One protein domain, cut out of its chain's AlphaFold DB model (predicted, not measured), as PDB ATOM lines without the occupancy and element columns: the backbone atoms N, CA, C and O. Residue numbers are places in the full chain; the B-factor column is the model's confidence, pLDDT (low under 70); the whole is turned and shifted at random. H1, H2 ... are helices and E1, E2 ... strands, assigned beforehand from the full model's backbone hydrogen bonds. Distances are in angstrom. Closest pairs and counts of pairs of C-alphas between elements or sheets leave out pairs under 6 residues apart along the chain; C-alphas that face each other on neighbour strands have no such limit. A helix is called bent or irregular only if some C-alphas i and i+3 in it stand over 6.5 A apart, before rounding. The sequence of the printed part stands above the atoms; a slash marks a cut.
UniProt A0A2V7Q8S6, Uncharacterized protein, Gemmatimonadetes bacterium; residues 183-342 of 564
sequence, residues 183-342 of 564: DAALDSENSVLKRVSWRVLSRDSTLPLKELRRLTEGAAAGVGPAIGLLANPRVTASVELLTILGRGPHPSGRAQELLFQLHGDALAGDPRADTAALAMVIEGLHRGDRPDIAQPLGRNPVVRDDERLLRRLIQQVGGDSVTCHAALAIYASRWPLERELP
ATOM      1  N   ASP A 183      48.393-122.592 -66.684       95.62
ATOM      2  CA  ASP A 183      49.542-122.455 -65.787       95.62
ATOM      3  C   ASP A 183      50.854-122.352 -66.573       95.62
ATOM      4  O   ASP A 183      51.665-121.480 -66.287       95.62
ATOM      5  N   ALA A 184      51.023-123.151 -67.632       93.06
ATOM      6  CA  ALA A 184      52.198-123.046 -68.492       93.06
ATOM      7  C   ALA A 184      52.211-121.762 -69.340       93.06
ATOM      8  O   ALA A 184      53.276-121.226 -69.624       93.06
ATOM      9  N   ALA A 185      51.049-121.241 -69.753       93.50
ATOM     10  CA  ALA A 185      50.977-119.937 -70.419       93.50
ATOM     11  C   ALA A 185      51.396-118.794 -69.477       93.50
ATOM     12  O   ALA A 185      52.062-117.847 -69.896       93.50
ATOM     13  N   LEU A 186      50.996-118.877 -68.210       95.31
ATOM     14  CA  LEU A 186      51.242-117.848 -67.201       95.31
ATOM     15  C   LEU A 186      52.585-117.995 -66.483       95.31
ATOM     16  O   LEU A 186      52.923-117.143 -65.663       95.31
ATOM     17  N   ASP A 187      53.346-119.034 -66.810       92.06
ATOM     18  CA  ASP A 187      54.711-119.216 -66.346       92.06
ATOM     19  C   ASP A 187      55.563-117.972 -66.663       92.06
ATOM     20  O   ASP A 187      55.429-117.341 -67.719       92.06
ATOM     21  N   SER A 188      56.426-117.578 -65.731       79.75
ATOM     22  CA  SER A 188      57.342-116.453 -65.906       79.75
ATOM     23  C   SER A 188      58.529-116.823 -66.797       79.75
ATOM     24  O   SER A 188      59.092-115.942 -67.452       79.75
ATOM     25  N   GLU A 189      58.866-118.110 -66.900       86.25
ATOM     26  CA  GLU A 189      59.969-118.592 -67.725       86.25
ATOM     27  C   GLU A 189      59.633-118.566 -69.224       86.25
ATOM     28  O   GLU A 189      58.489-118.721 -69.656       86.25
ATOM     29  N   ASN A 190      60.646-118.354 -70.068       79.56
ATOM     30  CA  ASN A 190      60.481-118.423 -71.519       79.56
ATOM     31  C   ASN A 190      60.671-119.866 -72.011       79.56
ATOM     32  O   ASN A 190      61.736-120.214 -72.517       79.56
ATOM     33  N   SER A 191      59.632-120.692 -71.880       82.94
ATOM     34  CA  SER A 191      59.611-122.078 -72.371       82.94
ATOM     35  C   SER A 191      58.859-122.222 -73.705       82.94
ATOM     36  O   SER A 191      57.998-121.401 -74.050       82.94
ATOM     37  N   VAL A 192      59.136-123.278 -74.482       81.81
ATOM     38  CA  VAL A 192      58.304-123.623 -75.653       81.81
ATOM     39  C   VAL A 192      56.873-123.905 -75.223       81.81
ATOM     40  O   VAL A 192      55.943-123.453 -75.893       81.81
ATOM     41  N   LEU A 193      56.676-124.579 -74.088       85.12
ATOM     42  CA  LEU A 193      55.340-124.885 -73.586       85.12
ATOM     43  C   LEU A 193      54.523-123.613 -73.320       85.12
ATOM     44  O   LEU A 193      53.347-123.569 -73.685       85.12
ATOM     45  N   LYS A 194      55.143-122.549 -72.794       89.12
ATOM     46  CA  LYS A 194      54.512-121.229 -72.672       89.12
ATOM     47  C   LYS A 194      54.090-120.670 -74.028       89.12
ATOM     48  O   LYS A 194      52.933-120.280 -74.201       89.12
ATOM     49  N   ARG A 195      54.994-120.659 -75.016       85.25
ATOM     50  CA  ARG A 195      54.703-120.131 -76.367       85.25
ATOM     51  C   ARG A 195      53.567-120.892 -77.051       85.25
ATOM     52  O   ARG A 195      52.669-120.275 -77.628       85.25
ATOM     53  N   VAL A 196      53.577-122.219 -76.957       84.75
ATOM     54  CA  VAL A 196      52.516-123.083 -77.493       84.75
ATOM     55  C   VAL A 196      51.203-122.836 -76.763       84.75
ATOM     56  O   VAL A 196      50.161-122.712 -77.405       84.75
ATOM     57  N   SER A 197      51.243-122.701 -75.437       90.50
ATOM     58  CA  SER A 197      50.042-122.456 -74.642       90.50
ATOM     59  C   SER A 197      49.376-121.139 -75.018       90.50
ATOM     60  O   SER A 197      48.180-121.129 -75.303       90.50
ATOM     61  N   TRP A 198      50.142-120.058 -75.180       89.19
ATOM     62  CA  TRP A 198      49.608-118.793 -75.691       89.19
ATOM     63  C   TRP A 198      49.046-118.889 -77.105       89.19
ATOM     64  O   TRP A 198      48.017-118.281 -77.401       89.19
ATOM     65  N   ARG A 199      49.681-119.664 -77.984       85.06
ATOM     66  CA  ARG A 199      49.210-119.861 -79.358       85.06
ATOM     67  C   ARG A 199      47.871-120.601 -79.412       85.06
ATOM     68  O   ARG A 199      47.010-120.242 -80.212       85.06
ATOM     69  N   VAL A 200      47.723-121.654 -78.610       86.25
ATOM     70  CA  VAL A 200      46.582-122.576 -78.679       86.25
ATOM     71  C   VAL A 200      45.416-122.076 -77.835       86.25
ATOM     72  O   VAL A 200      44.303-121.954 -78.344       86.25
ATOM     73  N   LEU A 201      45.671-121.771 -76.561       91.12
ATOM     74  CA  LEU A 201      44.624-121.480 -75.579       91.12
ATOM     75  C   LEU A 201      43.948-120.140 -75.836       91.12
ATOM     76  O   LEU A 201      42.751-120.007 -75.602       91.12
ATOM     77  N   SER A 202      44.674-119.161 -76.380       88.75
ATOM     78  CA  SER A 202      44.083-117.857 -76.683       88.75
ATOM     79  C   SER A 202      42.912-117.948 -77.664       88.75
ATOM     80  O   SER A 202      41.987-117.154 -77.564       88.75
ATOM     81  N   ARG A 203      42.885-118.957 -78.544       83.44
ATOM     82  CA  ARG A 203      41.812-119.185 -79.531       83.44
ATOM     83  C   ARG A 203      40.783-120.216 -79.098       83.44
ATOM     84  O   ARG A 203      39.821-120.463 -79.821       83.44
ATOM     85  N   ASP A 204      40.999-120.859 -77.960       85.06
ATOM     86  CA  ASP A 204      40.111-121.902 -77.484       85.06
ATOM     87  C   ASP A 204      38.868-121.269 -76.845       85.06
ATOM     88  O   ASP A 204      38.878-120.783 -75.713       85.06
ATOM     89  N   SER A 205      37.771-121.248 -77.600       83.38
ATOM     90  CA  SER A 205      36.481-120.742 -77.130       83.38
ATOM     91  C   SER A 205      35.804-121.681 -76.125       83.38
ATOM     92  O   SER A 205      34.849-121.267 -75.461       83.38
ATOM     93  N   THR A 206      36.296-122.914 -75.962       89.12
ATOM     94  CA  THR A 206      35.751-123.892 -75.008       89.12
ATOM     95  C   THR A 206      36.283-123.700 -73.589       89.12
ATOM     96  O   THR A 206      35.716-124.252 -72.646       89.12
ATOM     97  N   LEU A 207      37.317-122.869 -73.403       91.62
ATOM     98  CA  LEU A 207      37.880-122.602 -72.081       91.62
ATOM     99  C   LEU A 207      36.834-122.027 -71.112       91.62
ATOM    100  O   LEU A 207      36.033-121.162 -71.488       91.62
ATOM    101  N   PRO A 208      36.839-122.445 -69.834       94.81
ATOM    102  CA  PRO A 208      36.019-121.810 -68.811       94.81
ATOM    103  C   PRO A 208      36.310-120.306 -68.727       94.81
ATOM    104  O   PRO A 208      37.458-119.880 -68.858       94.81
ATOM    105  N   LEU A 209      35.290-119.490 -68.441       94.06
ATOM    106  CA  LEU A 209      35.456-118.030 -68.355       94.06
ATOM    107  C   LEU A 209      36.525-117.626 -67.323       94.06
ATOM    108  O   LEU A 209      37.274-116.683 -67.553       94.06
ATOM    109  N   LYS A 210      36.636-118.380 -66.222       96.75
ATOM    110  CA  LYS A 210      37.681-118.202 -65.203       96.75
ATOM    111  C   LYS A 210      39.093-118.325 -65.789       96.75
ATOM    112  O   LYS A 210      39.956-117.527 -65.455       96.75
ATOM    113  N   GLU A 211      39.317-119.298 -66.665       97.19
ATOM    114  CA  GLU A 211      40.619-119.518 -67.302       97.19
ATOM    115  C   GLU A 211      40.915-118.456 -68.365       97.19
ATOM    116  O   GLU A 211      42.033-117.949 -68.432       97.19
ATOM    117  N   LEU A 212      39.900-118.040 -69.135       96.31
ATOM    118  CA  LEU A 212      40.034-116.896 -70.042       96.31
ATOM    119  C   LEU A 212      40.413-115.627 -69.273       96.31
ATOM    120  O   LEU A 212      41.343-114.945 -69.682       96.31
ATOM    121  N   ARG A 213      39.772-115.358 -68.128       97.38
ATOM    122  CA  ARG A 213      40.114-114.222 -67.259       97.38
ATOM    123  C   ARG A 213      41.575-114.261 -66.812       97.38
ATOM    124  O   ARG A 213      42.264-113.260 -66.965       97.38
ATOM    125  N   ARG A 214      42.068-115.412 -66.342       97.69
ATOM    126  CA  ARG A 214      43.477-115.575 -65.941       97.69
ATOM    127  C   ARG A 214      44.443-115.277 -67.091       97.69
ATOM    128  O   ARG A 214      45.440-114.588 -66.894       97.69
ATOM    129  N   LEU A 215      44.145-115.757 -68.302       97.12
ATOM    130  CA  LEU A 215      44.937-115.433 -69.493       97.12
ATOM    131  C   LEU A 215      44.871-113.934 -69.816       97.12
ATOM    132  O   LEU A 215      45.892-113.311 -70.078       97.12
ATOM    133  N   THR A 216      43.689-113.328 -69.769       97.19
ATOM    134  CA  THR A 216      43.494-111.892 -69.993       97.19
ATOM    135  C   THR A 216      44.297-111.045 -68.999       97.19
ATOM    136  O   THR A 216      44.975-110.106 -69.414       97.19
ATOM    137  N   GLU A 217      44.300-111.404 -67.715       96.81
ATOM    138  CA  GLU A 217      45.118-110.763 -66.677       96.81
ATOM    139  C   GLU A 217      46.617-110.926 -66.954       96.81
ATOM    140  O   GLU A 217      47.362-109.946 -66.921       96.81
ATOM    141  N   GLY A 218      47.060-112.138 -67.306       95.81
ATOM    142  CA  GLY A 218      48.452-112.400 -67.678       95.81
ATOM    143  C   GLY A 218      48.911-111.589 -68.890       95.81
ATOM    144  O   GLY A 218      50.009-111.034 -68.887       95.81
ATOM    145  N   ALA A 219      48.067-111.465 -69.915       95.19
ATOM    146  CA  ALA A 219      48.362-110.653 -71.092       95.19
ATOM    147  C   ALA A 219      48.427-109.156 -70.754       95.19
ATOM    148  O   ALA A 219      49.350-108.470 -71.188       95.19
ATOM    149  N   ALA A 220      47.499-108.659 -69.934       95.19
ATOM    150  CA  ALA A 220      47.498-107.276 -69.458       95.19
ATOM    151  C   ALA A 220      48.740-106.950 -68.598       95.19
ATOM    152  O   ALA A 220      49.212-105.812 -68.592       95.19
ATOM    153  N   ALA A 221      49.292-107.957 -67.911       94.56
ATOM    154  CA  ALA A 221      50.545-107.891 -67.161       94.56
ATOM    155  C   ALA A 221      51.811-108.118 -68.018       94.56
ATOM    156  O   ALA A 221      52.912-108.106 -67.479       94.56
ATOM    157  N   GLY A 222      51.685-108.318 -69.336       91.12
ATOM    158  CA  GLY A 222      52.824-108.499 -70.244       91.12
ATOM    159  C   GLY A 222      53.426-109.910 -70.266       91.12
ATOM    160  O   GLY A 222      54.445-110.127 -70.918       91.12
ATOM    161  N   VAL A 223      52.802-110.893 -69.604       91.69
ATOM    162  CA  VAL A 223      53.276-112.293 -69.576       91.69
ATOM    163  C   VAL A 223      53.112-112.972 -70.941       91.69
ATOM    164  O   VAL A 223      53.883-113.872 -71.286       91.69
ATOM    165  N   GLY A 224      52.140-112.525 -71.739       88.62
ATOM    166  CA  GLY A 224      51.917-113.012 -73.094       88.62
ATOM    167  C   GLY A 224      51.154-112.034 -73.987       88.62
ATOM    168  O   GLY A 224      50.778-110.944 -73.556       88.62
ATOM    169  N   PRO A 225      50.946-112.395 -75.263       87.81
ATOM    170  CA  PRO A 225      50.409-111.475 -76.254       87.81
ATOM    171  C   PRO A 225      48.889-111.313 -76.127       87.81
ATOM    172  O   PRO A 225      48.125-112.249 -76.363       87.81
ATOM    173  N   ALA A 226      48.435-110.082 -75.880       88.19
ATOM    174  CA  ALA A 226      47.010-109.740 -75.874       88.19
ATOM    175  C   ALA A 226      46.324-109.990 -77.230       88.19
ATOM    176  O   ALA A 226      45.154-110.364 -77.273       88.19
ATOM    177  N   ILE A 227      47.047-109.824 -78.344       83.69
ATOM    178  CA  ILE A 227      46.462-109.884 -79.693       83.69
ATOM    179  C   ILE A 227      45.832-111.247 -80.010       83.69
ATOM    180  O   ILE A 227      44.773-111.301 -80.628       83.69
ATOM    181  N   GLY A 228      46.426-112.342 -79.518       82.44
ATOM    182  CA  GLY A 228      45.887-113.689 -79.717       82.44
ATOM    183  C   GLY A 228      44.554-113.893 -78.998       82.44
ATOM    184  O   GLY A 228      43.665-114.549 -79.532       82.44
ATOM    185  N   LEU A 229      44.385-113.293 -77.813       89.94
ATOM    186  CA  LEU A 229      43.134-113.360 -77.052       89.94
ATOM    187  C   LEU A 229      42.015-112.557 -77.714       89.94
ATOM    188  O   LEU A 229      40.862-112.964 -77.651       89.94
ATOM    189  N   LEU A 230      42.342-111.449 -78.381       87.12
ATOM    190  CA  LEU A 230      41.357-110.641 -79.105       87.12
ATOM    191  C   LEU A 230      40.787-111.351 -80.344       87.12
ATOM    192  O   LEU A 230      39.753-110.935 -80.854       87.12
ATOM    193  N   ALA A 231      41.410-112.438 -80.810       81.75
ATOM    194  CA  ALA A 231      40.823-113.311 -81.826       81.75
ATOM    195  C   ALA A 231      39.743-114.252 -81.253       81.75
ATOM    196  O   ALA A 231      39.009-114.886 -82.010       81.75
ATOM    197  N   ASN A 232      39.629-114.366 -79.925       84.88
ATOM    198  CA  ASN A 232      38.623-115.200 -79.281       84.88
ATOM    199  C   ASN A 232      37.277-114.464 -79.208       84.88
ATOM    200  O   ASN A 232      37.185-113.435 -78.530       84.88
ATOM    201  N   PRO A 233      36.199-115.002 -79.805       85.88
ATOM    202  CA  PRO A 233      34.901-114.330 -79.817       85.88
ATOM    203  C   PRO A 233      34.316-114.134 -78.412       85.88
ATOM    204  O   PRO A 233      33.559-113.196 -78.182       85.88
ATOM    205  N   ARG A 234      34.673-114.986 -77.441       90.81
ATOM    206  CA  ARG A 234      34.205-114.835 -76.053       90.81
ATOM    207  C   ARG A 234      34.936-113.730 -75.300       90.81
ATOM    208  O   ARG A 234      34.372-113.180 -74.360       90.81
ATOM    209  N   VAL A 235      36.165-113.408 -75.706       92.56
ATOM    210  CA  VAL A 235      36.911-112.266 -75.162       92.56
ATOM    211  C   VAL A 235      36.331-110.975 -75.723       92.56
ATOM    212  O   VAL A 235      36.002-110.086 -74.950       92.56
ATOM    213  N   THR A 236      36.119-110.886 -77.039       88.62
ATOM    214  CA  THR A 236      35.578-109.671 -77.674       88.62
ATOM    215  C   THR A 236      34.118-109.392 -77.317       88.62
ATOM    216  O   THR A 236      33.714-108.234 -77.242       88.62
ATOM    217  N   ALA A 237      33.325-110.426 -77.030       87.69
ATOM    218  CA  ALA A 237      31.960-110.269 -76.532       87.69
ATOM    219  C   ALA A 237      31.883-109.856 -75.048       87.69
ATOM    220  O   ALA A 237      30.806-109.498 -74.579       87.69
ATOM    221  N   SER A 238      32.988-109.916 -74.296       95.12
ATOM    222  CA  SER A 238      33.001-109.639 -72.858       95.12
ATOM    223  C   SER A 238      33.574-108.256 -72.552       95.12
ATOM    224  O   SER A 238      34.779-108.034 -72.676       95.12
ATOM    225  N   VAL A 239      32.717-107.353 -72.065       96.25
ATOM    226  CA  VAL A 239      33.117-106.042 -71.518       96.25
ATOM    227  C   VAL A 239      34.220-106.204 -70.474       96.25
ATOM    228  O   VAL A 239      35.230-105.514 -70.531       96.25
ATOM    229  N   GLU A 240      34.055-107.146 -69.543       96.62
ATOM    230  CA  GLU A 240      35.003-107.368 -68.450       96.62
ATOM    231  C   GLU A 240      36.411-107.690 -68.974       96.62
ATOM    232  O   GLU A 240      37.395-107.078 -68.558       96.62
ATOM    233  N   LEU A 241      36.512-108.638 -69.910       97.56
ATOM    234  CA  LEU A 241      37.805-109.098 -70.417       97.56
ATOM    235  C   LEU A 241      38.484-108.028 -71.281       97.56
ATOM    236  O   LEU A 241      39.695-107.829 -71.169       97.56
ATOM    237  N   LEU A 242      37.718-107.298 -72.097       97.31
ATOM    238  CA  LEU A 242      38.241-106.162 -72.859       97.31
ATOM    239  C   LEU A 242      38.741-105.040 -71.940       97.31
ATOM    240  O   LEU A 242      39.833-104.516 -72.166       97.31
ATOM    241  N   THR A 243      38.013-104.728 -70.865       97.62
ATOM    242  CA  THR A 243      38.442-103.738 -69.869       97.62
ATOM    243  C   THR A 243      39.720-104.172 -69.148       97.62
ATOM    244  O   THR A 243      40.605-103.346 -68.930       97.62
ATOM    245  N   ILE A 244      39.889-105.456 -68.806       97.38
ATOM    246  CA  ILE A 244      41.149-105.951 -68.219       97.38
ATOM    247  C   ILE A 244      42.322-105.725 -69.187       97.38
ATOM    248  O   ILE A 244      43.335-105.150 -68.782       97.38
ATOM    249  N   LEU A 245      42.179-106.101 -70.466       96.62
ATOM    250  CA  LEU A 245      43.225-105.893 -71.479       96.62
ATOM    251  C   LEU A 245      43.512-104.413 -71.736       96.62
ATOM    252  O   LEU A 245      44.648-104.057 -72.038       96.62
ATOM    253  N   GLY A 246      42.502-103.552 -71.634       95.19
ATOM    254  CA  GLY A 246      42.631-102.125 -71.908       95.19
ATOM    255  C   GLY A 246      43.269-101.301 -70.786       95.19
ATOM    256  O   GLY A 246      43.651-100.165 -71.053       95.19
ATOM    257  N   ARG A 247      43.393-101.819 -69.551       93.50
ATOM    258  CA  ARG A 247      43.862-101.036 -68.380       93.50
ATOM    259  C   ARG A 247      45.129-101.530 -67.690       93.50
ATOM    260  O   ARG A 247      45.591-100.865 -66.767       93.50
ATOM    261  N   GLY A 248      45.624-102.719 -68.030       87.69
ATOM    262  CA  GLY A 248      46.780-103.297 -67.340       87.69
ATOM    263  C   GLY A 248      48.073-102.490 -67.525       87.69
ATOM    264  O   GLY A 248      48.086-101.523 -68.285       87.69
ATOM    265  N   PRO A 249      49.180-102.906 -66.880       91.00
ATOM    266  CA  PRO A 249      50.511-102.318 -67.088       91.00
ATOM    267  C   PRO A 249      50.945-102.266 -68.561       91.00
ATOM    268  O   PRO A 249      51.697-101.377 -68.955       91.00
ATOM    269  N   HIS A 250      50.443-103.197 -69.375       91.19
ATOM    270  CA  HIS A 250      50.637-103.244 -70.820       91.19
ATOM    271  C   HIS A 250      49.276-103.141 -71.529       91.19
ATOM    272  O   HIS A 250      48.753-104.151 -72.010       91.19
ATOM    273  N   PRO A 251      48.658-101.945 -71.567       91.75
ATOM    274  CA  PRO A 251      47.303-101.793 -72.072       91.75
ATOM    275  C   PRO A 251      47.253-102.046 -73.582       91.75
ATOM    276  O   PRO A 251      48.062-101.534 -74.359       91.75
ATOM    277  N   SER A 252      46.267-102.826 -74.018       94.44
ATOM    278  CA  SER A 252      46.017-103.077 -75.433       94.44
ATOM    279  C   SER A 252      45.122-101.984 -76.015       94.44
ATOM    280  O   SER A 252      43.911-101.981 -75.791       94.44
ATOM    281  N   GLY A 253      45.696-101.094 -76.832       92.25
ATOM    282  CA  GLY A 253      44.920-100.080 -77.563       92.25
ATOM    283  C   GLY A 253      43.833-100.696 -78.453       92.25
ATOM    284  O   GLY A 253      42.721-100.185 -78.525       92.25
ATOM    285  N   ARG A 254      44.095-101.873 -79.042       89.50
ATOM    286  CA  ARG A 254      43.087-102.609 -79.820       89.50
ATOM    287  C   ARG A 254      41.925-103.105 -78.956       89.50
ATOM    288  O   ARG A 254      40.797-103.124 -79.431       89.50
ATOM    289  N   ALA A 255      42.173-103.499 -77.705       93.69
ATOM    290  CA  ALA A 255      41.097-103.879 -76.788       93.69
ATOM    291  C   ALA A 255      40.220-102.675 -76.413       93.69
ATOM    292  O   ALA A 255      39.001-102.808 -76.399       93.69
ATOM    293  N   GLN A 256      40.824-101.504 -76.176       94.50
ATOM    294  CA  GLN A 256      40.097-100.253 -75.923       94.50
ATOM    295  C   GLN A 256      39.224 -99.864 -77.124       94.50
ATOM    296  O   GLN A 256      38.043 -99.560 -76.967       94.50
ATOM    297  N   GLU A 257      39.785 -99.947 -78.331       89.94
ATOM    298  CA  GLU A 257      39.062 -99.681 -79.575       89.94
ATOM    299  C   GLU A 257      37.880-100.644 -79.759       89.94
ATOM    300  O   GLU A 257      36.770-100.208 -80.057       89.94
ATOM    301  N   LEU A 258      38.087-101.948 -79.534       87.25
ATOM    302  CA  LEU A 258      37.022-102.950 -79.614       87.25
ATOM    303  C   LEU A 258      35.950-102.738 -78.539       87.25
ATOM    304  O   LEU A 258      34.770-102.896 -78.836       87.25
ATOM    305  N   LEU A 259      36.332-102.354 -77.318       93.94
ATOM    306  CA  LEU A 259      35.380-102.022 -76.259       93.94
ATOM    307  C   LEU A 259      34.487-100.852 -76.683       93.94
ATOM    308  O   LEU A 259      33.266-100.950 -76.587       93.94
ATOM    309  N   PHE A 260      35.082 -99.781 -77.211       91.56
ATOM    310  CA  PHE A 260      34.344 -98.627 -77.720       91.56
ATOM    311  C   PHE A 260      33.434 -99.000 -78.899       91.56
ATOM    312  O   PHE A 260      32.246 -98.684 -78.887       91.56
ATOM    313  N   GLN A 261      33.968 -99.705 -79.899       84.94
ATOM    314  CA  GLN A 261      33.240-100.048 -81.123       84.94
ATOM    315  C   GLN A 261      32.088-101.026 -80.888       84.94
ATOM    316  O   GLN A 261      31.044-100.885 -81.518       84.94
ATOM    317  N   LEU A 262      32.281-102.028 -80.025       84.50
ATOM    318  CA  LEU A 262      31.314-103.113 -79.834       84.50
ATOM    319  C   LEU A 262      30.350-102.858 -78.674       84.50
ATOM    320  O   LEU A 262      29.208-103.301 -78.739       84.50
ATOM    321  N   HIS A 263      30.798-102.161 -77.625       91.31
ATOM    322  CA  HIS A 263      30.054-102.038 -76.366       91.31
ATOM    323  C   HIS A 263      29.827-100.589 -75.919       91.31
ATOM    324  O   HIS A 263      29.169-100.376 -74.905       91.31
ATOM    325  N   GLY A 264      30.338 -99.590 -76.650       88.81
ATOM    326  CA  GLY A 264      30.309 -98.184 -76.236       88.81
ATOM    327  C   GLY A 264      28.907 -97.638 -75.956       88.81
ATOM    328  O   GLY A 264      28.695 -97.043 -74.904       88.81
ATOM    329  N   ASP A 265      27.943 -97.888 -76.845       83.81
ATOM    330  CA  ASP A 265      26.548 -97.442 -76.683       83.81
ATOM    331  C   ASP A 265      25.867 -98.105 -75.470       83.81
ATOM    332  O   ASP A 265      25.324 -97.434 -74.590       83.81
ATOM    333  N   ALA A 266      25.998 -99.432 -75.354       84.62
ATOM    334  CA  ALA A 266      25.443-100.186 -74.232       84.62
ATOM    335  C   ALA A 266      26.019 -99.720 -72.882       84.62
ATOM    336  O   ALA A 266      25.269 -99.527 -71.928       84.62
ATOM    337  N   LEU A 267      27.336 -99.494 -72.811       95.06
ATOM    338  CA  LEU A 267      28.006 -98.999 -71.606       95.06
ATOM    339  C   LEU A 267      27.608 -97.564 -71.266       95.06
ATOM    340  O   LEU A 267      27.410 -97.244 -70.098       95.06
ATOM    341  N   ALA A 268      27.462 -96.703 -72.273       92.94
ATOM    342  CA  ALA A 268      27.065 -95.318 -72.075       92.94
ATOM    343  C   ALA A 268      25.676 -95.201 -71.427       92.94
ATOM    344  O   ALA A 268      25.469 -94.340 -70.571       92.94
ATOM    345  N   GLY A 269      24.744 -96.086 -71.794       88.12
ATOM    346  CA  GLY A 269      23.400 -96.145 -71.220       88.12
ATOM    347  C   GLY A 269      23.270 -96.931 -69.909       88.12
ATOM    348  O   GLY A 269      22.255 -96.782 -69.227       88.12
ATOM    349  N   ASP A 270      24.252 -97.758 -69.538       94.69
ATOM    350  CA  ASP A 270      24.154 -98.632 -68.366       94.69
ATOM    351  C   ASP A 270      24.463 -97.872 -67.057       94.69
ATOM    352  O   ASP A 270      25.600 -97.439 -66.834       94.69
ATOM    353  N   PRO A 271      23.484 -97.724 -66.139       95.06
ATOM    354  CA  PRO A 271      23.676 -97.014 -64.874       95.06
ATOM    355  C   PRO A 271      24.576 -97.755 -63.874       95.06
ATOM    356  O   PRO A 271      24.846 -97.223 -62.799       95.06
ATOM    357  N   ARG A 272      24.996 -98.988 -64.180       96.06
ATOM    358  CA  ARG A 272      25.889 -99.819 -63.359       96.06
ATOM    359  C   ARG A 272      27.188-100.174 -64.085       96.06
ATOM    360  O   ARG A 272      27.895-101.076 -63.634       96.06
ATOM    361  N   ALA A 273      27.495 -99.490 -65.186       95.44
ATOM    362  CA  ALA A 273      28.716 -99.727 -65.938       95.44
ATOM    363  C   ALA A 273      29.969 -99.519 -65.071       95.44
ATOM    364  O   ALA A 273      30.039 -98.619 -64.233       95.44
ATOM    365  N   ASP A 274      30.977-100.358 -65.305       95.69
ATOM    366  CA  ASP A 274      32.275-100.260 -64.643       95.69
ATOM    367  C   ASP A 274      32.979 -98.936 -64.996       95.69
ATOM    368  O   ASP A 274      33.073 -98.548 -66.164       95.69
ATOM    369  N   THR A 275      33.516 -98.251 -63.984       96.81
ATOM    370  CA  THR A 275      34.180 -96.945 -64.127       96.81
ATOM    371  C   THR A 275      35.372 -97.000 -65.088       96.81
ATOM    372  O   THR A 275      35.591 -96.052 -65.844       96.81
ATOM    373  N   ALA A 276      36.146 -98.094 -65.099       96.19
ATOM    374  CA  ALA A 276      37.292 -98.225 -65.997       96.19
ATOM    375  C   ALA A 276      36.845 -98.469 -67.446       96.19
ATOM    376  O   ALA A 276      37.446 -97.910 -68.365       96.19
ATOM    377  N   ALA A 277      35.772 -99.238 -67.651       97.00
ATOM    378  CA  ALA A 277      35.154 -99.397 -68.965       97.00
ATOM    379  C   ALA A 277      34.650 -98.047 -69.509       97.00
ATOM    380  O   ALA A 277      34.984 -97.671 -70.633       97.00
ATOM    381  N   LEU A 278      33.924 -97.275 -68.692       97.88
ATOM    382  CA  LEU A 278      33.439 -95.939 -69.058       97.88
ATOM    383  C   LEU A 278      34.582 -94.970 -69.387       97.88
ATOM    384  O   LEU A 278      34.488 -94.232 -70.364       97.88
ATOM    385  N   ALA A 279      35.682 -94.999 -68.625       96.81
ATOM    386  CA  ALA A 279      36.860 -94.179 -68.909       96.81
ATOM    387  C   ALA A 279      37.435 -94.451 -70.310       96.81
ATOM    388  O   ALA A 279      37.782 -93.511 -71.023       96.81
ATOM    389  N   MET A 280      37.509 -95.723 -70.717       95.94
ATOM    390  CA  MET A 280      37.968 -96.104 -72.059       95.94
ATOM    391  C   MET A 280      36.980 -95.682 -73.145       95.94
ATOM    392  O   MET A 280      37.406 -95.210 -74.196       95.94
ATOM    393  N   VAL A 281      35.673 -95.823 -72.898       95.75
ATOM    394  CA  VAL A 281      34.646 -95.385 -73.854       95.75
ATOM    395  C   VAL A 281      34.719 -93.869 -74.065       95.75
ATOM    396  O   VAL A 281      34.664 -93.414 -75.203       95.75
ATOM    397  N   ILE A 282      34.906 -93.093 -72.993       95.56
ATOM    398  CA  ILE A 282      35.085 -91.636 -73.067       95.56
ATOM    399  C   ILE A 282      36.337 -91.276 -73.875       95.56
ATOM    400  O   ILE A 282      36.267 -90.410 -74.744       95.56
ATOM    401  N   GLU A 283      37.469 -91.946 -73.633       93.00
ATOM    402  CA  GLU A 283      38.705 -91.720 -74.398       93.00
ATOM    403  C   GLU A 283      38.522 -92.050 -75.892       93.00
ATOM    404  O   GLU A 283      39.076 -91.375 -76.756       93.00
ATOM    405  N   GLY A 284      37.674 -93.032 -76.212       90.25
ATOM    406  CA  GLY A 284      37.337 -93.415 -77.582       90.25
ATOM    407  C   GLY A 284      36.568 -92.360 -78.392       90.25
ATOM    408  O   GLY A 284      36.562 -92.456 -79.618       90.25
ATOM    409  N   LEU A 285      35.974 -91.333 -77.768       87.06
ATOM    410  CA  LEU A 285      35.139 -90.331 -78.452       87.06
ATOM    411  C   LEU A 285      35.903 -89.375 -79.386       87.06
ATOM    412  O   LEU A 285      35.256 -88.753 -80.227       87.06
ATOM    413  N   HIS A 286      37.227 -89.230 -79.228       77.44
ATOM    414  CA  HIS A 286      38.124 -88.433 -80.084       77.44
ATOM    415  C   HIS A 286      37.502 -87.127 -80.635       77.44
ATOM    416  O   HIS A 286      37.324 -86.983 -81.839       77.44
ATOM    417  N   ARG A 287      37.219 -86.140 -79.771       65.19
ATOM    418  CA  ARG A 287      36.619 -84.822 -80.119       65.19
ATOM    419  C   ARG A 287      35.121 -84.800 -80.454       65.19
ATOM    420  O   ARG A 287      34.629 -83.768 -80.907       65.19
ATOM    421  N   GLY A 288      34.374 -85.858 -80.145       58.81
ATOM    422  CA  GLY A 288      32.906 -85.820 -80.168       58.81
ATOM    423  C   GLY A 288      32.270 -86.297 -81.472       58.81
ATOM    424  O   GLY A 288      31.104 -85.999 -81.718       58.81
ATOM    425  N   ASP A 289      32.977 -87.102 -82.269       64.62
ATOM    426  CA  ASP A 289      32.488 -87.664 -83.542       64.62
ATOM    427  C   ASP A 289      31.338 -88.688 -83.379       64.62
ATOM    428  O   ASP A 289      30.870 -89.278 -84.354       64.62
ATOM    429  N   ARG A 290      30.873 -88.925 -82.141       72.75
ATOM    430  CA  ARG A 290      29.855 -89.921 -81.765       72.75
ATOM    431  C   ARG A 290      28.843 -89.362 -80.752       72.75
ATOM    432  O   ARG A 290      28.861 -89.757 -79.580       72.75
ATOM    433  N   PRO A 291      27.951 -88.440 -81.168       72.88
ATOM    434  CA  PRO A 291      26.933 -87.863 -80.283       72.88
ATOM    435  C   PRO A 291      25.949 -88.915 -79.746       72.88
ATOM    436  O   PRO A 291      25.394 -88.736 -78.663       72.88
ATOM    437  N   ASP A 292      25.778 -90.025 -80.473       73.31
ATOM    438  CA  ASP A 292      25.009 -91.206 -80.069       73.31
ATOM    439  C   ASP A 292      25.526 -91.831 -78.766       73.31
ATOM    440  O   ASP A 292      24.720 -92.251 -77.945       73.31
ATOM    441  N   ILE A 293      26.842 -91.814 -78.532       84.00
ATOM    442  CA  ILE A 293      27.478 -92.342 -77.312       84.00
ATOM    443  C   ILE A 293      27.701 -91.224 -76.281       84.00
ATOM    444  O   ILE A 293      27.501 -91.412 -75.078       84.00
ATOM    445  N   ALA A 294      28.089 -90.032 -76.741       85.56
ATOM    446  CA  ALA A 294      28.423 -88.902 -75.879       85.56
ATOM    447  C   ALA A 294      27.225 -88.395 -75.053       85.56
ATOM    448  O   ALA A 294      27.368 -88.104 -73.862       85.56
ATOM    449  N   GLN A 295      26.030 -88.314 -75.651       81.88
ATOM    450  CA  GLN A 295      24.837 -87.823 -74.951       81.88
ATOM    451  C   GLN A 295      24.376 -88.759 -73.819       81.88
ATOM    452  O   GLN A 295      24.123 -88.255 -72.718       81.88
ATOM    453  N   PRO A 296      24.275 -90.093 -74.017       87.81
ATOM    454  CA  PRO A 296      24.014 -91.016 -72.916       87.81
ATOM    455  C   PRO A 296      25.085 -90.962 -71.821       87.81
ATOM    456  O   PRO A 296      24.716 -90.910 -70.650       87.81
ATOM    457  N   LEU A 297      26.378 -90.848 -72.163       93.62
ATOM    458  CA  LEU A 297      27.452 -90.689 -71.166       93.62
ATOM    459  C   LEU A 297      27.251 -89.456 -70.278       93.62
ATOM    460  O   LEU A 297      27.407 -89.547 -69.063       93.62
ATOM    461  N   GLY A 298      26.841 -88.319 -70.849       87.38
ATOM    462  CA  GLY A 298      26.533 -87.112 -70.073       87.38
ATOM    463  C   GLY A 298      25.341 -87.274 -69.119       87.38
ATOM    464  O   GLY A 298      25.220 -86.537 -68.139       87.38
ATOM    465  N   ARG A 299      24.458 -88.247 -69.378       88.62
ATOM    466  CA  ARG A 299      23.303 -88.587 -68.528       88.62
ATOM    467  C   ARG A 299      23.588 -89.741 -67.566       88.62
ATOM    468  O   ARG A 299      22.835 -89.895 -66.603       88.62
ATOM    469  N   ASN A 300      24.645 -90.514 -67.804       96.25
ATOM    470  CA  ASN A 300      24.995 -91.693 -67.028       96.25
ATOM    471  C   ASN A 300      25.322 -91.310 -65.568       96.25
ATOM    472  O   ASN A 300      26.177 -90.449 -65.345       96.25
ATOM    473  N   PRO A 301      24.668 -91.919 -64.561       96.19
ATOM    474  CA  PRO A 301      24.872 -91.552 -63.161       96.19
ATOM    475  C   PRO A 301      26.312 -91.793 -62.690       96.19
ATOM    476  O   PRO A 301      26.862 -90.937 -62.005       96.19
ATOM    477  N   VAL A 302      26.958 -92.881 -63.128       97.50
ATOM    478  CA  VAL A 302      28.349 -93.196 -62.760       97.50
ATOM    479  C   VAL A 302      29.299 -92.110 -63.265       97.50
ATOM    480  O   VAL A 302      30.165 -91.655 -62.525       97.50
ATOM    481  N   VAL A 303      29.107 -91.644 -64.504       97.06
ATOM    482  CA  VAL A 303      29.912 -90.551 -65.079       97.06
ATOM    483  C   VAL A 303      29.639 -89.235 -64.357       97.06
ATOM    484  O   VAL A 303      30.571 -88.501 -64.056       97.06
ATOM    485  N   ARG A 304      28.373 -88.918 -64.067       94.00
ATOM    486  CA  ARG A 304      27.982 -87.649 -63.431       94.00
ATOM    487  C   ARG A 304      28.462 -87.523 -61.990       94.00
ATOM    488  O   ARG A 304      28.707 -86.403 -61.541       94.00
ATOM    489  N   ASP A 305      28.533 -88.635 -61.268       93.88
ATOM    490  CA  ASP A 305      28.935 -88.683 -59.862       93.88
ATOM    491  C   ASP A 305      30.460 -88.828 -59.685       93.88
ATOM    492  O   ASP A 305      30.972 -88.551 -58.600       93.88
ATOM    493  N   ASP A 306      31.203 -89.163 -60.748       96.81
ATOM    494  CA  ASP A 306      32.670 -89.222 -60.759       96.81
ATOM    495  C   ASP A 306      33.285 -87.987 -61.444       96.81
ATOM    496  O   ASP A 306      33.203 -87.800 -62.661       96.81
ATOM    497  N   GLU A 307      33.964 -87.147 -60.657       93.12
ATOM    498  CA  GLU A 307      34.588 -85.914 -61.149       93.12
ATOM    499  C   GLU A 307      35.561 -86.161 -62.318       93.12
ATOM    500  O   GLU A 307      35.606 -85.385 -63.276       93.12
ATOM    501  N   ARG A 308      36.363 -87.232 -62.247       94.94
ATOM    502  CA  ARG A 308      37.412 -87.505 -63.237       94.94
ATOM    503  C   ARG A 308      36.795 -87.927 -64.559       94.94
ATOM    504  O   ARG A 308      37.245 -87.454 -65.602       94.94
ATOM    505  N   LEU A 309      35.774 -88.784 -64.520       96.50
ATOM    506  CA  LEU A 309      35.055 -89.195 -65.725       96.50
ATOM    507  C   LEU A 309      34.338 -88.012 -66.373       96.50
ATOM    508  O   LEU A 309      34.492 -87.805 -67.577       96.50
ATOM    509  N   LEU A 310      33.612 -87.205 -65.594       93.75
ATOM    510  CA  LEU A 310      32.870 -86.068 -66.137       93.75
ATOM    511  C   LEU A 310      33.800 -85.008 -66.738       93.75
ATOM    512  O   LEU A 310      33.546 -84.521 -67.840       93.75
ATOM    513  N   ARG A 311      34.912 -84.691 -66.062       91.31
ATOM    514  CA  ARG A 311      35.954 -83.798 -66.593       91.31
ATOM    515  C   ARG A 311      36.502 -84.319 -67.921       91.31
ATOM    516  O   ARG A 311      36.622 -83.557 -68.878       91.31
ATOM    517  N   ARG A 312      36.819 -85.615 -67.987       93.69
ATOM    518  CA  ARG A 312      37.361 -86.238 -69.199       93.69
ATOM    519  C   ARG A 312      36.345 -86.248 -70.335       93.69
ATOM    520  O   ARG A 312      36.716 -85.979 -71.472       93.69
ATOM    521  N   LEU A 313      35.065 -86.472 -70.029       93.75
ATOM    522  CA  LEU A 313      33.983 -86.356 -71.003       93.75
ATOM    523  C   LEU A 313      33.942 -84.947 -71.597       93.75
ATOM    524  O   LEU A 313      33.970 -84.826 -72.814       93.75
ATOM    525  N   ILE A 314      33.951 -83.899 -70.763       89.25
ATOM    526  CA  ILE A 314      33.941 -82.494 -71.214       89.25
ATOM    527  C   ILE A 314      35.113 -82.209 -72.164       89.25
ATOM    528  O   ILE A 314      34.914 -81.620 -73.223       89.25
ATOM    529  N   GLN A 315      36.318 -82.674 -71.823       90.06
ATOM    530  CA  GLN A 315      37.501 -82.521 -72.676       90.06
ATOM    531  C   GLN A 315      37.328 -83.227 -74.030       90.06
ATOM    532  O   GLN A 315      37.639 -82.652 -75.073       90.06
ATOM    533  N   GLN A 316      36.802 -84.455 -74.024       91.00
ATOM    534  CA  GLN A 316      36.645 -85.265 -75.235       91.00
ATOM    535  C   GLN A 316      35.485 -84.815 -76.124       91.00
ATOM    536  O   GLN A 316      35.530 -85.040 -77.327       91.00
ATOM    537  N   VAL A 317      34.468 -84.152 -75.573       87.56
ATOM    538  CA  VAL A 317      33.310 -83.650 -76.331       87.56
ATOM    539  C   VAL A 317      33.362 -82.144 -76.560       87.56
ATOM    540  O   VAL A 317      32.371 -81.568 -76.986       87.56
ATOM    541  N   GLY A 318      34.502 -81.486 -76.330       77.06
ATOM    542  CA  GLY A 318      34.634 -80.029 -76.460       77.06
ATOM    543  C   GLY A 318      34.224 -79.453 -77.827       77.06
ATOM    544  O   GLY A 318      33.874 -78.276 -77.904       77.06
ATOM    545  N   GLY A 319      34.237 -80.272 -78.890       68.94
ATOM    546  CA  GLY A 319      33.719 -79.927 -80.222       68.94
ATOM    547  C   GLY A 319      32.197 -80.078 -80.378       68.94
ATOM    548  O   GLY A 319      31.587 -79.352 -81.163       68.94
ATOM    549  N   ASP A 320      31.562 -80.961 -79.602       70.88
ATOM    550  CA  ASP A 320      30.105 -81.065 -79.486       70.88
ATOM    551  C   ASP A 320      29.616 -80.102 -78.402       70.88
ATOM    552  O   ASP A 320      29.467 -80.440 -77.225       70.88
ATOM    553  N   SER A 321      29.349 -78.872 -78.827       64.12
ATOM    554  CA  SER A 321      28.884 -77.812 -77.935       64.12
ATOM    555  C   SER A 321      27.660 -78.178 -77.084       64.12
ATOM    556  O   SER A 321      27.581 -77.749 -75.933       64.12
ATOM    557  N   VAL A 322      26.722 -78.988 -77.587       68.19
ATOM    558  CA  VAL A 322      25.487 -79.314 -76.854       68.19
ATOM    559  C   VAL A 322      25.801 -80.252 -75.696       68.19
ATOM    560  O   VAL A 322      25.445 -79.969 -74.548       68.19
ATOM    561  N   THR A 323      26.497 -81.353 -75.982       77.94
ATOM    562  CA  THR A 323      26.871 -82.330 -74.952       77.94
ATOM    563  C   THR A 323      27.884 -81.736 -73.977       77.94
ATOM    564  O   THR A 323      27.758 -81.939 -72.767       77.94
ATOM    565  N   CYS A 324      28.833 -80.935 -74.473       80.56
ATOM    566  CA  CYS A 324      29.826 -80.266 -73.642       80.56
ATOM    567  C   CYS A 324      29.177 -79.316 -72.635       80.56
ATOM    568  O   CYS A 324      29.428 -79.441 -71.438       80.56
ATOM    569  N   HIS A 325      28.297 -78.408 -73.077       70.44
ATOM    570  CA  HIS A 325      27.643 -77.467 -72.164       70.44
ATOM    571  C   HIS A 325      26.732 -78.170 -71.153       70.44
ATOM    572  O   HIS A 325      26.692 -77.768 -69.988       70.44
ATOM    573  N   ALA A 326      26.043 -79.243 -71.555       72.69
ATOM    574  CA  ALA A 326      25.235 -80.040 -70.637       72.69
ATOM    575  C   ALA A 326      26.094 -80.712 -69.548       72.69
ATOM    576  O   ALA A 326      25.762 -80.634 -68.364       72.69
ATOM    577  N   ALA A 327      27.219 -81.326 -69.928       82.12
ATOM    578  CA  ALA A 327      28.156 -81.937 -68.986       82.12
ATOM    579  C   ALA A 327      28.832 -80.887 -68.084       82.12
ATOM    580  O   ALA A 327      28.943 -81.091 -66.874       82.12
ATOM    581  N   LEU A 328      29.213 -79.734 -68.646       76.56
ATOM    582  CA  LEU A 328      29.828 -78.624 -67.920       76.56
ATOM    583  C   LEU A 328      28.887 -78.026 -66.870       76.56
ATOM    584  O   LEU A 328      29.330 -77.732 -65.765       76.56
ATOM    585  N   ALA A 329      27.593 -77.887 -67.174       67.94
ATOM    586  CA  ALA A 329      26.599 -77.406 -66.212       67.94
ATOM    587  C   ALA A 329      26.475 -78.347 -64.999       67.94
ATOM    588  O   ALA A 329      26.415 -77.891 -63.855       67.94
ATOM    589  N   ILE A 330      26.493 -79.663 -65.236       76.75
ATOM    590  CA  ILE A 330      26.498 -80.668 -64.163       76.75
ATOM    591  C   ILE A 330      27.795 -80.563 -63.356       76.75
ATOM    592  O   ILE A 330      27.745 -80.542 -62.127       76.75
ATOM    593  N   TYR A 331      28.939 -80.445 -64.029       79.44
ATOM    594  CA  TYR A 331      30.237 -80.321 -63.374       79.44
ATOM    595  C   TYR A 331      30.306 -79.069 -62.482       79.44
ATOM    596  O   TYR A 331      30.613 -79.176 -61.295       79.44
ATOM    597  N   ALA A 332      29.929 -77.901 -63.010       70.56
ATOM    598  CA  ALA A 332      29.939 -76.621 -62.296       70.56
ATOM    599  C   ALA A 332      28.999 -76.592 -61.081       70.56
ATOM    600  O   ALA A 332      29.236 -75.844 -60.136       70.56
ATOM    601  N   SER A 333      27.943 -77.413 -61.077       70.69
ATOM    602  CA  SER A 333      27.031 -77.520 -59.930       70.69
ATOM    603  C   SER A 333      27.647 -78.215 -58.708       70.69
ATOM    604  O   SER A 333      27.071 -78.164 -57.622       70.69
ATOM    605  N   ARG A 334      28.795 -78.886 -58.876       79.62
ATOM    606  CA  ARG A 334      29.400 -79.768 -57.863       79.62
ATOM    607  C   ARG A 334      30.880 -79.490 -57.605       79.62
ATOM    608  O   ARG A 334      31.340 -79.697 -56.485       79.62
ATOM    609  N   TRP A 335      31.619 -79.024 -58.611       82.62
ATOM    610  CA  TRP A 335      33.069 -78.847 -58.552       82.62
ATOM    611  C   TRP A 335      33.508 -77.491 -59.121       82.62
ATOM    612  O   TRP A 335      32.834 -76.934 -59.990       82.62
ATOM    613  N   PRO A 336      34.653 -76.948 -58.665       74.81
ATOM    614  CA  PRO A 336      35.178 -75.690 -59.180       74.81
ATOM    615  C   PRO A 336      35.662 -75.839 -60.632       74.81
ATOM    616  O   PRO A 336      36.323 -76.824 -60.983       74.81
ATOM    617  N   LEU A 337      35.334 -74.842 -61.462       63.41
ATOM    618  CA  LEU A 337      35.706 -74.763 -62.883       63.41
ATOM    619  C   LEU A 337      37.182 -74.423 -63.111       63.41
ATOM    620  O   LEU A 337      37.746 -74.792 -64.140       63.41
ATOM    621  N   GLU A 338      37.800 -73.759 -62.138       67.19
ATOM    622  CA  GLU A 338      39.223 -73.442 -62.125       67.19
ATOM    623  C   GLU A 338      39.898 -74.180 -60.972       67.19
ATOM    624  O   GLU A 338      39.406 -74.190 -59.839       67.19
ATOM    625  N   ARG A 339      41.040 -74.806 -61.261       65.25
ATOM    626  CA  ARG A 339      41.934 -75.343 -60.235       65.25
ATOM    627  C   ARG A 339      43.319 -74.747 -60.386       65.25
ATOM    628  O   ARG A 339      43.891 -74.773 -61.472       65.25
ATOM    629  N   GLU A 340      43.866 -74.271 -59.273       64.06
ATOM    630  CA  GLU A 340      45.287 -73.957 -59.175       64.06
ATOM    631  C   GLU A 340      46.068 -75.269 -59.059       64.06
ATOM    632  O   GLU A 340      45.883 -76.034 -58.108       64.06
ATOM    633  N   LEU A 341      46.934 -75.544 -60.034       62.59
ATOM    634  CA  LEU A 341      47.862 -76.666 -59.958       62.59
ATOM    635  C   LEU A 341      49.154 -76.205 -59.266       62.59
ATOM    636  O   LEU A 341      49.670 -75.129 -59.589       62.59
ATOM    637  N   PRO A 342      49.707 -76.994 -58.324       56.84
ATOM    638  CA  PRO A 342      51.003 -76.689 -57.742       56.84
ATOM    639  C   PRO A 342      52.056 -76.687 -58.852       56.84
ATOM    640  O   PRO A 342      52.238 -77.679 -59.559       56.84
TER     641      PRO A 342
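This is residues 183 to 342 of the 564 residues of an uncharacterized protein of Gemmatimonadetes bacterium (UniProt A0A2V7Q8S6). A row of helices stacked one beyond the next makes the long axis, from H1 and H2 at one end, through H6 and H8 near the middle, to the hairpin of H11 and H12 at the other. Past H12 the chain leads away from the row into E1, which is apart from each helix. The printed part has 160 residues, with twelve named helices, H1 to H12, followed by one named strand, E1, and is mostly helix. It is elongated, spanning 56 by 37 by 24 A, and only just loose, close to compact, with a radius of gyration of the C-alphas of 18.3 A.

H1, residues 183 to 186, touches H2, residues 192 to 201, the C-alphas of Ala 185 and Lys 194 being closest at 4.4 A. H3, residues 209 to 220, is near H2, with 5 pairs of C-alphas within 10 A. With its residues 216 to 220 alone H3 touches H4, residues 226 to 230; the closest C-alphas, of Ala 219 and Ala 226, are 5.1 A apart. H5, residues 233 to 236, and H6, residues 239 to 247, touch only at the corner, and only just, with 3 pairs of C-alphas within 8 A. H6 touches H3 at a shallow tilt of 17 degrees, the same way, closest at C-alphas 220 and 245, 4.9 A. H7, residues 253 to 269, is irregular, C-alphas 262 and 265 being 8.1 A apart, with a kink of 66 degrees near residue 263. H7 touches H6 at a steep tilt of 46 degrees, opposite ways, closest at C-alphas 246 and 256, 5.1 A. H8, residues 275 to 283, is about perpendicular to H7, at 74 degrees, and touches it, closest at C-alphas 260 and 281, 5.1 A. H9, residues 291 to 299, touches H7 at its residues 264 to 269 alone, closest at C-alphas 268 and 297, 4.7 A. H10, residues 301 to 305, and H11, residues 307 to 316, touch only at the corner, and only just, with 3 pairs within 8 A. H11 touches H8 at a shallow tilt of 18 degrees, the same way, closest at C-alphas 282 and 313, 5.8 A. H12, residues 321 to 332, forms a helical hairpin with H11, at 22 degrees, opposite ways, closest at C-alphas 314 and 324, 5.3 A. E1, residues 338 to 341, pairs with no named strand. Every O i to N i+4 pair is within hydrogen-bond range in H2, H3, H4, H6, H8, H10, H11 and H12, against 11 of 13 in H7 and 4 of 5 in H9; H1 and H5 are too short for such a pair.

H1 begins at C-alpha 183, (49.542, -122.455, -65.787). H7 measures 22.8 A, H3 16.2 A and H12 15.7 A. E1 ends at C-alpha 341, (47.862, -76.666, -59.958).

The C-alphas farthest apart, of Val 192 and Ser 333, are 57.9 A apart. The printed part has no cut and no long link. Mean pLDDT of the printed part is 87.3; residues 287 to 289, 319, 321 to 322, 329 and 337 to 342 are under 70.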